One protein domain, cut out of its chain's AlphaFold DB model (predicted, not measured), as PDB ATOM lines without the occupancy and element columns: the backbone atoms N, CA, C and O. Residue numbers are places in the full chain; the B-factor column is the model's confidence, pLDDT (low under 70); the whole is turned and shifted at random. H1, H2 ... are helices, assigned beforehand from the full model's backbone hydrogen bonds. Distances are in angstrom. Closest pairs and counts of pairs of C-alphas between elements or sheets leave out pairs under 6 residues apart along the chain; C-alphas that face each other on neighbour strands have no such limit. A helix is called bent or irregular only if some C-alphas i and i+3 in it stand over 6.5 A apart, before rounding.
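This is residues 150 to 203 of the 208 residues of the protein "Putative secreted protein" of Corynebacterium variabile (strain DSM 44702 / CIP 107183 / JCM 12073 / NCIMB 30131) (UniProt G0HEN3). A short helical hairpin, H2 and H3, makes one end of a long, thin model, and a winding stretch with the four-residue helix H1 makes the other end. Between these two ends, residues 165 to 177 swing out in a loop and come back to lead into H2. The printed part has 54 residues with three named helices, in the order H1, H2, H3, and no named strand; its class is all helix, though 22 of the 54 residues, under half, are in named elements. The whole is loose, with a radius of gyration of the C-alphas of 13.4 A, and its outline is a rod of 43 by 19 by 18 A.

From Thr 150 the printed part runs through residues in no named element to H1, residues 161 to 164, which touches no helix. H1 is apart from H2, residues 178 to 188, although H2 follows it in the chain. H1 is also apart from H3, residues 195 to 201. H2 and H3 touch, with 7 pairs of C-alphas within 8 A. Their closest C-alphas are those of Gln 184 and Val 201, 5.6 A apart, and their centres are 10.0 A apart. Their lines stand at a steep tilt of 42 degrees and they run opposite ways; the two form a helical hairpin. In H2 and H3 every pair of O i and N i+4 is within hydrogen-bond range. H1 is too short for such a pair, and its one pair of O i and N i+3 is not within range.

The printed part begins with C-alpha 150 at (-1.217, -12.435, -4.127). H1, Ala 161 to Cys 164, starts with its C-alpha 161 at (-3.499, -30.044, -10.108) and measures 5.1 A from first to last C-alpha. H2, Ser 178 to Glu 188, is the longest helix by residues, with 11, and measures 15.3 A; its C-alpha 178 is at (-9.916, -30.975, -19.153). H3, Pro 195 to Val 201, measures 10.2 A and ends with C-alpha 201 at (-17.704, -38.546, -16.432). No helix is bent or irregular.

The two C-alphas farthest apart are those of Thr 150 and Thr 193, at 43.9 A, while the C-alphas of Thr 150 and Arg 203 are 32.8 A apart. The printed part has no cut. The link from H1 to H2, 13 residues, is long, and the link from H2 to H3, 6 residues, is short. The mean pLDDT of the printed part is 75.8. Confidence is low, under 70, in residues 150 to 164, of which 161 to 164 belong to H1, and in residues 202 to 203.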
ATOM      1  N   THR A 150      -0.259 -13.551  -3.980       60.03
ATOM      2  CA  THR A 150      -1.217 -12.435  -4.127       60.03
ATOM      3  C   THR A 150      -2.251 -12.657  -5.227       60.03
ATOM      4  O   THR A 150      -3.195 -11.874  -5.348       60.03
ATOM      5  N   ILE A 151      -2.104 -13.728  -6.012       59.56
ATOM      6  CA  ILE A 151      -3.099 -14.140  -7.000       59.56
ATOM      7  C   ILE A 151      -4.290 -14.724  -6.222       59.56
ATOM      8  O   ILE A 151      -4.098 -15.684  -5.473       59.56
ATOM      9  N   PRO A 152      -5.504 -14.148  -6.334       52.88
ATOM     10  CA  PRO A 152      -6.668 -14.651  -5.618       52.88
ATOM     11  C   PRO A 152      -6.905 -16.124  -5.960       52.88
ATOM     12  O   PRO A 152      -6.874 -16.514  -7.127       52.88
ATOM     13  N   TYR A 153      -7.112 -16.930  -4.919       55.03
ATOM     14  CA  TYR A 153      -7.330 -18.369  -5.012       55.03
ATOM     15  C   TYR A 153      -8.533 -18.670  -5.916       55.03
ATOM     16  O   TYR A 153      -9.668 -18.388  -5.539       55.03
ATOM     17  N   ALA A 154      -8.288 -19.241  -7.093       53.19
ATOM     18  CA  ALA A 154      -9.316 -19.928  -7.864       53.19
ATOM     19  C   ALA A 154      -9.341 -21.406  -7.442       53.19
ATOM     20  O   ALA A 154      -8.286 -21.965  -7.124       53.19
ATOM     21  N   ASP A 155     -10.536 -22.000  -7.401       54.41
ATOM     22  CA  ASP A 155     -10.824 -23.384  -7.004       54.41
ATOM     23  C   ASP A 155      -9.767 -24.376  -7.518       54.41
ATOM     24  O   ASP A 155      -9.736 -24.721  -8.694       54.41
ATOM     25  N   GLY A 156      -8.850 -24.789  -6.635       54.00
ATOM     26  CA  GLY A 156      -7.636 -25.536  -7.004       54.00
ATOM     27  C   GLY A 156      -6.508 -25.498  -5.968       54.00
ATOM     28  O   GLY A 156      -5.677 -26.400  -5.929       54.00
ATOM     29  N   GLY A 157      -6.516 -24.513  -5.064       59.06
ATOM     30  CA  GLY A 157      -5.638 -24.479  -3.888       59.06
ATOM     31  C   GLY A 157      -4.139 -24.308  -4.182       59.06
ATOM     32  O   GLY A 157      -3.704 -24.065  -5.302       59.06
ATOM     33  N   THR A 158      -3.320 -24.400  -3.127       59.28
ATOM     34  CA  THR A 158      -1.854 -24.194  -3.148       59.28
ATOM     35  C   THR A 158      -1.057 -25.375  -3.701       59.28
ATOM     36  O   THR A 158       0.170 -25.383  -3.594       59.28
ATOM     37  N   CYS A 159      -1.715 -26.408  -4.223       62.28
ATOM     38  CA  CYS A 159      -1.044 -27.595  -4.728       62.28
ATOM     39  C   CYS A 159      -1.271 -27.774  -6.230       62.28
ATOM     40  O   CYS A 159      -2.339 -27.448  -6.741       62.28
ATOM     41  N   PRO A 160      -0.268 -28.299  -6.954       68.06
ATOM     42  CA  PRO A 160      -0.408 -28.591  -8.371       68.06
ATOM     43  C   PRO A 160      -1.625 -29.481  -8.628       68.06
ATOM     44  O   PRO A 160      -1.839 -30.452  -7.900       68.06
ATOM     45  N   ALA A 161      -2.349 -29.225  -9.717       66.88
ATOM     46  CA  ALA A 161      -3.499 -30.044 -10.108       66.88
ATOM     47  C   ALA A 161      -3.143 -31.533 -10.287       66.88
ATOM     48  O   ALA A 161      -3.962 -32.408 -10.032       66.88
ATOM     49  N   ALA A 162      -1.887 -31.838 -10.636       61.53
ATOM     50  CA  ALA A 162      -1.379 -33.209 -10.711       61.53
ATOM     51  C   ALA A 162      -1.354 -33.946  -9.355       61.53
ATOM     52  O   ALA A 162      -1.328 -35.172  -9.332       61.53
ATOM     53  N   LEU A 163      -1.324 -33.213  -8.238       63.78
ATOM     54  CA  LEU A 163      -1.280 -33.763  -6.881       63.78
ATOM     55  C   LEU A 163      -2.618 -33.633  -6.148       63.78
ATOM     56  O   LEU A 163      -2.948 -34.504  -5.350       63.78
ATOM     57  N   CYS A 164      -3.379 -32.568  -6.406       69.94
ATOM     58  CA  CYS A 164      -4.602 -32.254  -5.664       69.94
ATOM     59  C   CYS A 164      -5.882 -32.197  -6.502       69.94
ATOM     60  O   CYS A 164      -6.950 -31.949  -5.950       69.94
ATOM     61  N   GLY A 165      -5.798 -32.404  -7.817       71.81
ATOM     62  CA  GLY A 165      -6.919 -32.173  -8.726       71.81
ATOM     63  C   GLY A 165      -7.190 -30.685  -8.969       71.81
ATOM     64  O   GLY A 165      -6.449 -29.812  -8.517       71.81
ATOM     65  N   TYR A 166      -8.258 -30.384  -9.703       76.19
ATOM     66  CA  TYR A 166      -8.625 -29.017 -10.101       76.19
ATOM     67  C   TYR A 166      -9.450 -28.287  -9.031       76.19
ATOM     68  O   TYR A 166     -10.266 -27.432  -9.349       76.19
ATOM     69  N   GLY A 167      -9.268 -28.643  -7.757       77.06
ATOM     70  CA  GLY A 167     -10.079 -28.127  -6.658       77.06
ATOM     71  C   GLY A 167     -11.437 -28.810  -6.545       77.06
ATOM     72  O   GLY A 167     -11.667 -29.872  -7.125       77.06
ATOM     73  N   TYR A 168     -12.317 -28.201  -5.759       79.56
ATOM     74  CA  TYR A 168     -13.663 -28.687  -5.488       79.56
ATOM     75  C   TYR A 168     -14.662 -27.562  -5.745       79.56
ATOM     76  O   TYR A 168     -14.316 -26.396  -5.575       79.56
ATOM     77  N   ASP A 169     -15.877 -27.908  -6.149       75.94
ATOM     78  CA  ASP A 169     -16.969 -26.950  -6.297       75.94
ATOM     79  C   ASP A 169     -17.606 -26.574  -4.943       75.94
ATOM     80  O   ASP A 169     -17.243 -27.091  -3.882       75.94
ATOM     81  N   GLU A 170     -18.609 -25.692  -4.978       74.69
ATOM     82  CA  GLU A 170     -19.376 -25.246  -3.801       74.69
ATOM     83  C   GLU A 170     -20.070 -26.396  -3.043       74.69
ATOM     84  O   GLU A 170     -20.439 -26.250  -1.876       74.69
ATOM     85  N   ASN A 171     -20.245 -27.553  -3.689       77.69
ATOM     86  CA  ASN A 171     -20.851 -28.754  -3.125       77.69
ATOM     87  C   ASN A 171     -19.810 -29.757  -2.601       77.69
ATOM     88  O   ASN A 171     -20.189 -30.810  -2.087       77.69
ATOM     89  N   GLY A 172     -18.515 -29.438  -2.690       73.38
ATOM     90  CA  GLY A 172     -17.424 -30.310  -2.266       73.38
ATOM     91  C   GLY A 172     -17.139 -31.463  -3.231       73.38
ATOM     92  O   GLY A 172     -16.447 -32.407  -2.847       73.38
ATOM     93  N   ASN A 173     -17.646 -31.412  -4.466       78.12
ATOM     94  CA  ASN A 173     -17.315 -32.386  -5.505       78.12
ATOM     95  C   ASN A 173     -16.039 -31.960  -6.236       78.12
ATOM     96  O   ASN A 173     -15.863 -30.767  -6.489       78.12
ATOM     97  N   PRO A 174     -15.147 -32.898  -6.598       79.19
ATOM     98  CA  PRO A 174     -13.935 -32.559  -7.326       79.19
ATOM     99  C   PRO A 174     -14.274 -31.924  -8.679       79.19
ATOM    100  O   PRO A 174     -15.171 -32.382  -9.393       79.19
ATOM    101  N   ASN A 175     -13.550 -30.864  -9.027       80.69
ATOM    102  CA  ASN A 175     -13.667 -30.232 -10.333       80.69
ATOM    103  C   ASN A 175     -13.090 -31.165 -11.410       80.69
ATOM    104  O   ASN A 175     -11.991 -31.705 -11.224       80.69
ATOM    105  N   PRO A 176     -13.801 -31.349 -12.535       81.00
ATOM    106  CA  PRO A 176     -13.373 -32.258 -13.586       81.00
ATOM    107  C   PRO A 176     -12.109 -31.745 -14.282       81.00
ATOM    108  O   PRO A 176     -11.897 -30.541 -14.452       81.00
ATOM    109  N   SER A 177     -11.270 -32.672 -14.728       83.69
ATOM    110  CA  SER A 177     -10.133 -32.363 -15.587       83.69
ATOM    111  C   SER A 177     -10.572 -31.973 -16.997       83.69
ATOM    112  O   SER A 177     -11.654 -32.321 -17.465       83.69
ATOM    113  N   SER A 178      -9.681 -31.309 -17.740       84.31
ATOM    114  CA  SER A 178      -9.916 -30.975 -19.153       84.31
ATOM    115  C   SER A 178     -10.268 -32.199 -20.016       84.31
ATOM    116  O   SER A 178     -11.065 -32.080 -20.945       84.31
ATOM    117  N   GLY A 179      -9.708 -33.376 -19.708       85.81
ATOM    118  CA  GLY A 179     -10.038 -34.618 -20.410       85.81
ATOM    119  C   GLY A 179     -11.425 -35.149 -20.048       85.81
ATOM    120  O   GLY A 179     -12.155 -35.595 -20.929       85.81
ATOM    121  N   GLU A 180     -11.830 -35.038 -18.784       85.88
ATOM    122  CA  GLU A 180     -13.176 -35.422 -18.341       85.88
ATOM    123  C   GLU A 180     -14.240 -34.488 -18.924       85.88
ATOM    124  O   GLU A 180     -15.256 -34.978 -19.398       85.88
ATOM    125  N   ILE A 181     -13.972 -33.179 -19.020       86.00
ATOM    126  CA  ILE A 181     -14.872 -32.203 -19.665       86.00
ATOM    127  C   ILE A 181     -15.069 -32.526 -21.153       86.00
ATOM    128  O   ILE A 181     -16.194 -32.530 -21.643       86.00
ATOM    129  N   GLN A 182     -13.989 -32.825 -21.882       85.88
ATOM    130  CA  GLN A 182     -14.078 -33.222 -23.295       85.88
ATOM    131  C   GLN A 182     -14.831 -34.545 -23.475       85.88
ATOM    132  O   GLN A 182     -15.581 -34.715 -24.435       85.88
ATOM    133  N   THR A 183     -14.635 -35.484 -22.548       90.00
ATOM    134  CA  THR A 183     -15.336 -36.772 -22.568       90.00
ATOM    135  C   THR A 183     -16.824 -36.580 -22.269       90.00
ATOM    136  O   THR A 183     -17.663 -37.130 -22.974       90.00
ATOM    137  N   GLN A 184     -17.159 -35.743 -21.285       86.75
ATOM    138  CA  GLN A 184     -18.532 -35.387 -20.940       86.75
ATOM    139  C   GLN A 184     -19.240 -34.714 -22.120       86.75
ATOM    140  O   GLN A 184     -20.314 -35.168 -22.508       86.75
ATOM    141  N   GLY A 185     -18.612 -33.711 -22.747       88.56
ATOM    142  CA  GLY A 185     -19.141 -33.073 -23.956       88.56
ATOM    143  C   GLY A 185     -19.408 -34.089 -25.066       88.56
ATOM    144  O   GLY A 185     -20.468 -34.077 -25.680       88.56
ATOM    145  N   GLY A 186     -18.522 -35.073 -25.239       89.31
ATOM    146  CA  GLY A 186     -18.738 -36.130 -26.223       89.31
ATOM    147  C   GLY A 186     -19.864 -37.103 -25.935       89.31
ATOM    148  O   GLY A 186     -20.499 -37.597 -26.870       89.31
ATOM    149  N   CYS A 187     -20.137 -37.349 -24.662       90.56
ATOM    150  CA  CYS A 187     -21.306 -38.098 -24.231       90.56
ATOM    151  C   CYS A 187     -22.598 -37.296 -24.444       90.56
ATOM    152  O   CYS A 187     -23.589 -37.850 -24.917       90.56
ATOM    153  N   GLU A 188     -22.582 -35.992 -24.153       87.56
ATOM    154  CA  GLU A 188     -23.721 -35.084 -24.348       87.56
ATOM    155  C   GLU A 188     -24.048 -34.867 -25.837       87.56
ATOM    156  O   GLU A 188     -25.214 -34.855 -26.228       87.56
ATOM    157  N   GLU A 189     -23.024 -34.763 -26.685       91.88
ATOM    158  CA  GLU A 189     -23.141 -34.626 -28.142       91.88
ATOM    159  C   GLU A 189     -23.416 -35.965 -28.856       91.88
ATOM    160  O   GLU A 189     -23.733 -35.989 -30.047       91.88
ATOM    161  N   GLY A 190     -23.317 -37.091 -28.138       86.62
ATOM    162  CA  GLY A 190     -23.658 -38.427 -28.632       86.62
ATOM    163  C   GLY A 190     -22.619 -39.075 -29.555       86.62
ATOM    164  O   GLY A 190     -22.923 -40.090 -30.184       86.62
ATOM    165  N   TYR A 191     -21.402 -38.525 -29.650       88.19
ATOM    166  CA  TYR A 191     -20.304 -39.150 -30.400       88.19
ATOM    167  C   TYR A 191     -19.471 -40.121 -29.550       88.19
ATOM    168  O   TYR A 191     -18.798 -40.994 -30.101       88.19
ATOM    169  N   ILE A 192     -19.546 -40.018 -28.219       87.12
ATOM    170  CA  ILE A 192     -19.111 -41.052 -27.275       87.12
ATOM    171  C   ILE A 192     -20.368 -41.776 -26.796       87.12
ATOM    172  O   ILE A 192     -21.236 -41.182 -26.167       87.12
ATOM    173  N   THR A 193     -20.485 -43.063 -27.126       87.94
ATOM    174  CA  THR A 193     -21.687 -43.874 -26.852       87.94
ATOM    175  C   THR A 193     -21.454 -44.987 -25.836       87.94
ATOM    176  O   THR A 193     -22.342 -45.809 -25.612       87.94
ATOM    177  N   ASP A 194     -20.269 -45.030 -25.224       88.94
ATOM    178  CA  ASP A 194     -19.957 -45.994 -24.175       88.94
ATOM    179  C   ASP A 194     -20.710 -45.615 -22.883       88.94
ATOM    180  O   ASP A 194     -20.425 -44.570 -22.289       88.94
ATOM    181  N   PRO A 195     -21.674 -46.441 -22.438       83.12
ATOM    182  CA  PRO A 195     -22.516 -46.114 -21.296       83.12
ATOM    183  C   PRO A 195     -21.751 -46.106 -19.968       83.12
ATOM    184  O   PRO A 195     -22.129 -45.351 -19.077       83.12
ATOM    185  N   GLU A 196     -20.688 -46.902 -19.815       85.06
ATOM    186  CA  GLU A 196     -19.895 -46.909 -18.580       85.06
ATOM    187  C   GLU A 196     -18.981 -45.685 -18.513       85.06
ATOM    188  O   GLU A 196     -18.876 -45.048 -17.464       85.06
ATOM    189  N   LEU A 197     -18.385 -45.300 -19.645       83.81
ATOM    190  CA  LEU A 197     -17.551 -44.102 -19.733       83.81
ATOM    191  C   LEU A 197     -18.374 -42.833 -19.494       83.81
ATOM    192  O   LEU A 197     -17.968 -41.972 -18.716       83.81
ATOM    193  N   CYS A 198     -19.555 -42.746 -20.107       84.06
ATOM    194  CA  CYS A 198     -20.448 -41.605 -19.943       84.06
ATOM    195  C   CYS A 198     -21.059 -41.516 -18.541       84.06
ATOM    196  O   CYS A 198     -21.249 -40.412 -18.040       84.06
ATOM    197  N   ALA A 199     -21.306 -42.647 -17.873       81.75
ATOM    198  CA  ALA A 199     -21.732 -42.663 -16.473       81.75
ATOM    199  C   ALA A 199     -20.606 -42.281 -15.494       81.75
ATOM    200  O   ALA A 199     -20.893 -41.808 -14.398       81.75
ATOM    201  N   ALA A 200     -19.340 -42.488 -15.869       79.81
ATOM    202  CA  ALA A 200     -18.189 -42.138 -15.040       79.81
ATOM    203  C   ALA A 200     -17.831 -40.640 -15.097       79.81
ATOM    204  O   ALA A 200     -17.398 -40.088 -14.088       79.81
ATOM    205  N   VAL A 201     -18.003 -39.986 -16.254       78.81
ATOM    206  CA  VAL A 201     -17.704 -38.546 -16.432       78.81
ATOM    207  C   VAL A 201     -18.930 -37.646 -16.305       78.81
ATOM    208  O   VAL A 201     -18.805 -36.471 -15.966       78.81
ATOM    209  N   GLY A 202     -20.122 -38.181 -16.566       61.81
ATOM    210  CA  GLY A 202     -21.366 -37.486 -16.298       61.81
ATOM    211  C   GLY A 202     -21.576 -37.431 -14.796       61.81
ATOM    212  O   GLY A 202     -21.732 -38.467 -14.150       61.81
ATOM    213  N   ARG A 203     -21.625 -36.224 -14.221       56.75
ATOM    214  CA  ARG A 203     -22.264 -36.054 -12.909       56.75
ATOM    215  C   ARG A 203     -23.612 -36.772 -12.971       56.75
ATOM    216  O   ARG A 203     -24.264 -36.642 -14.011       56.75
TER     217      ARG A 203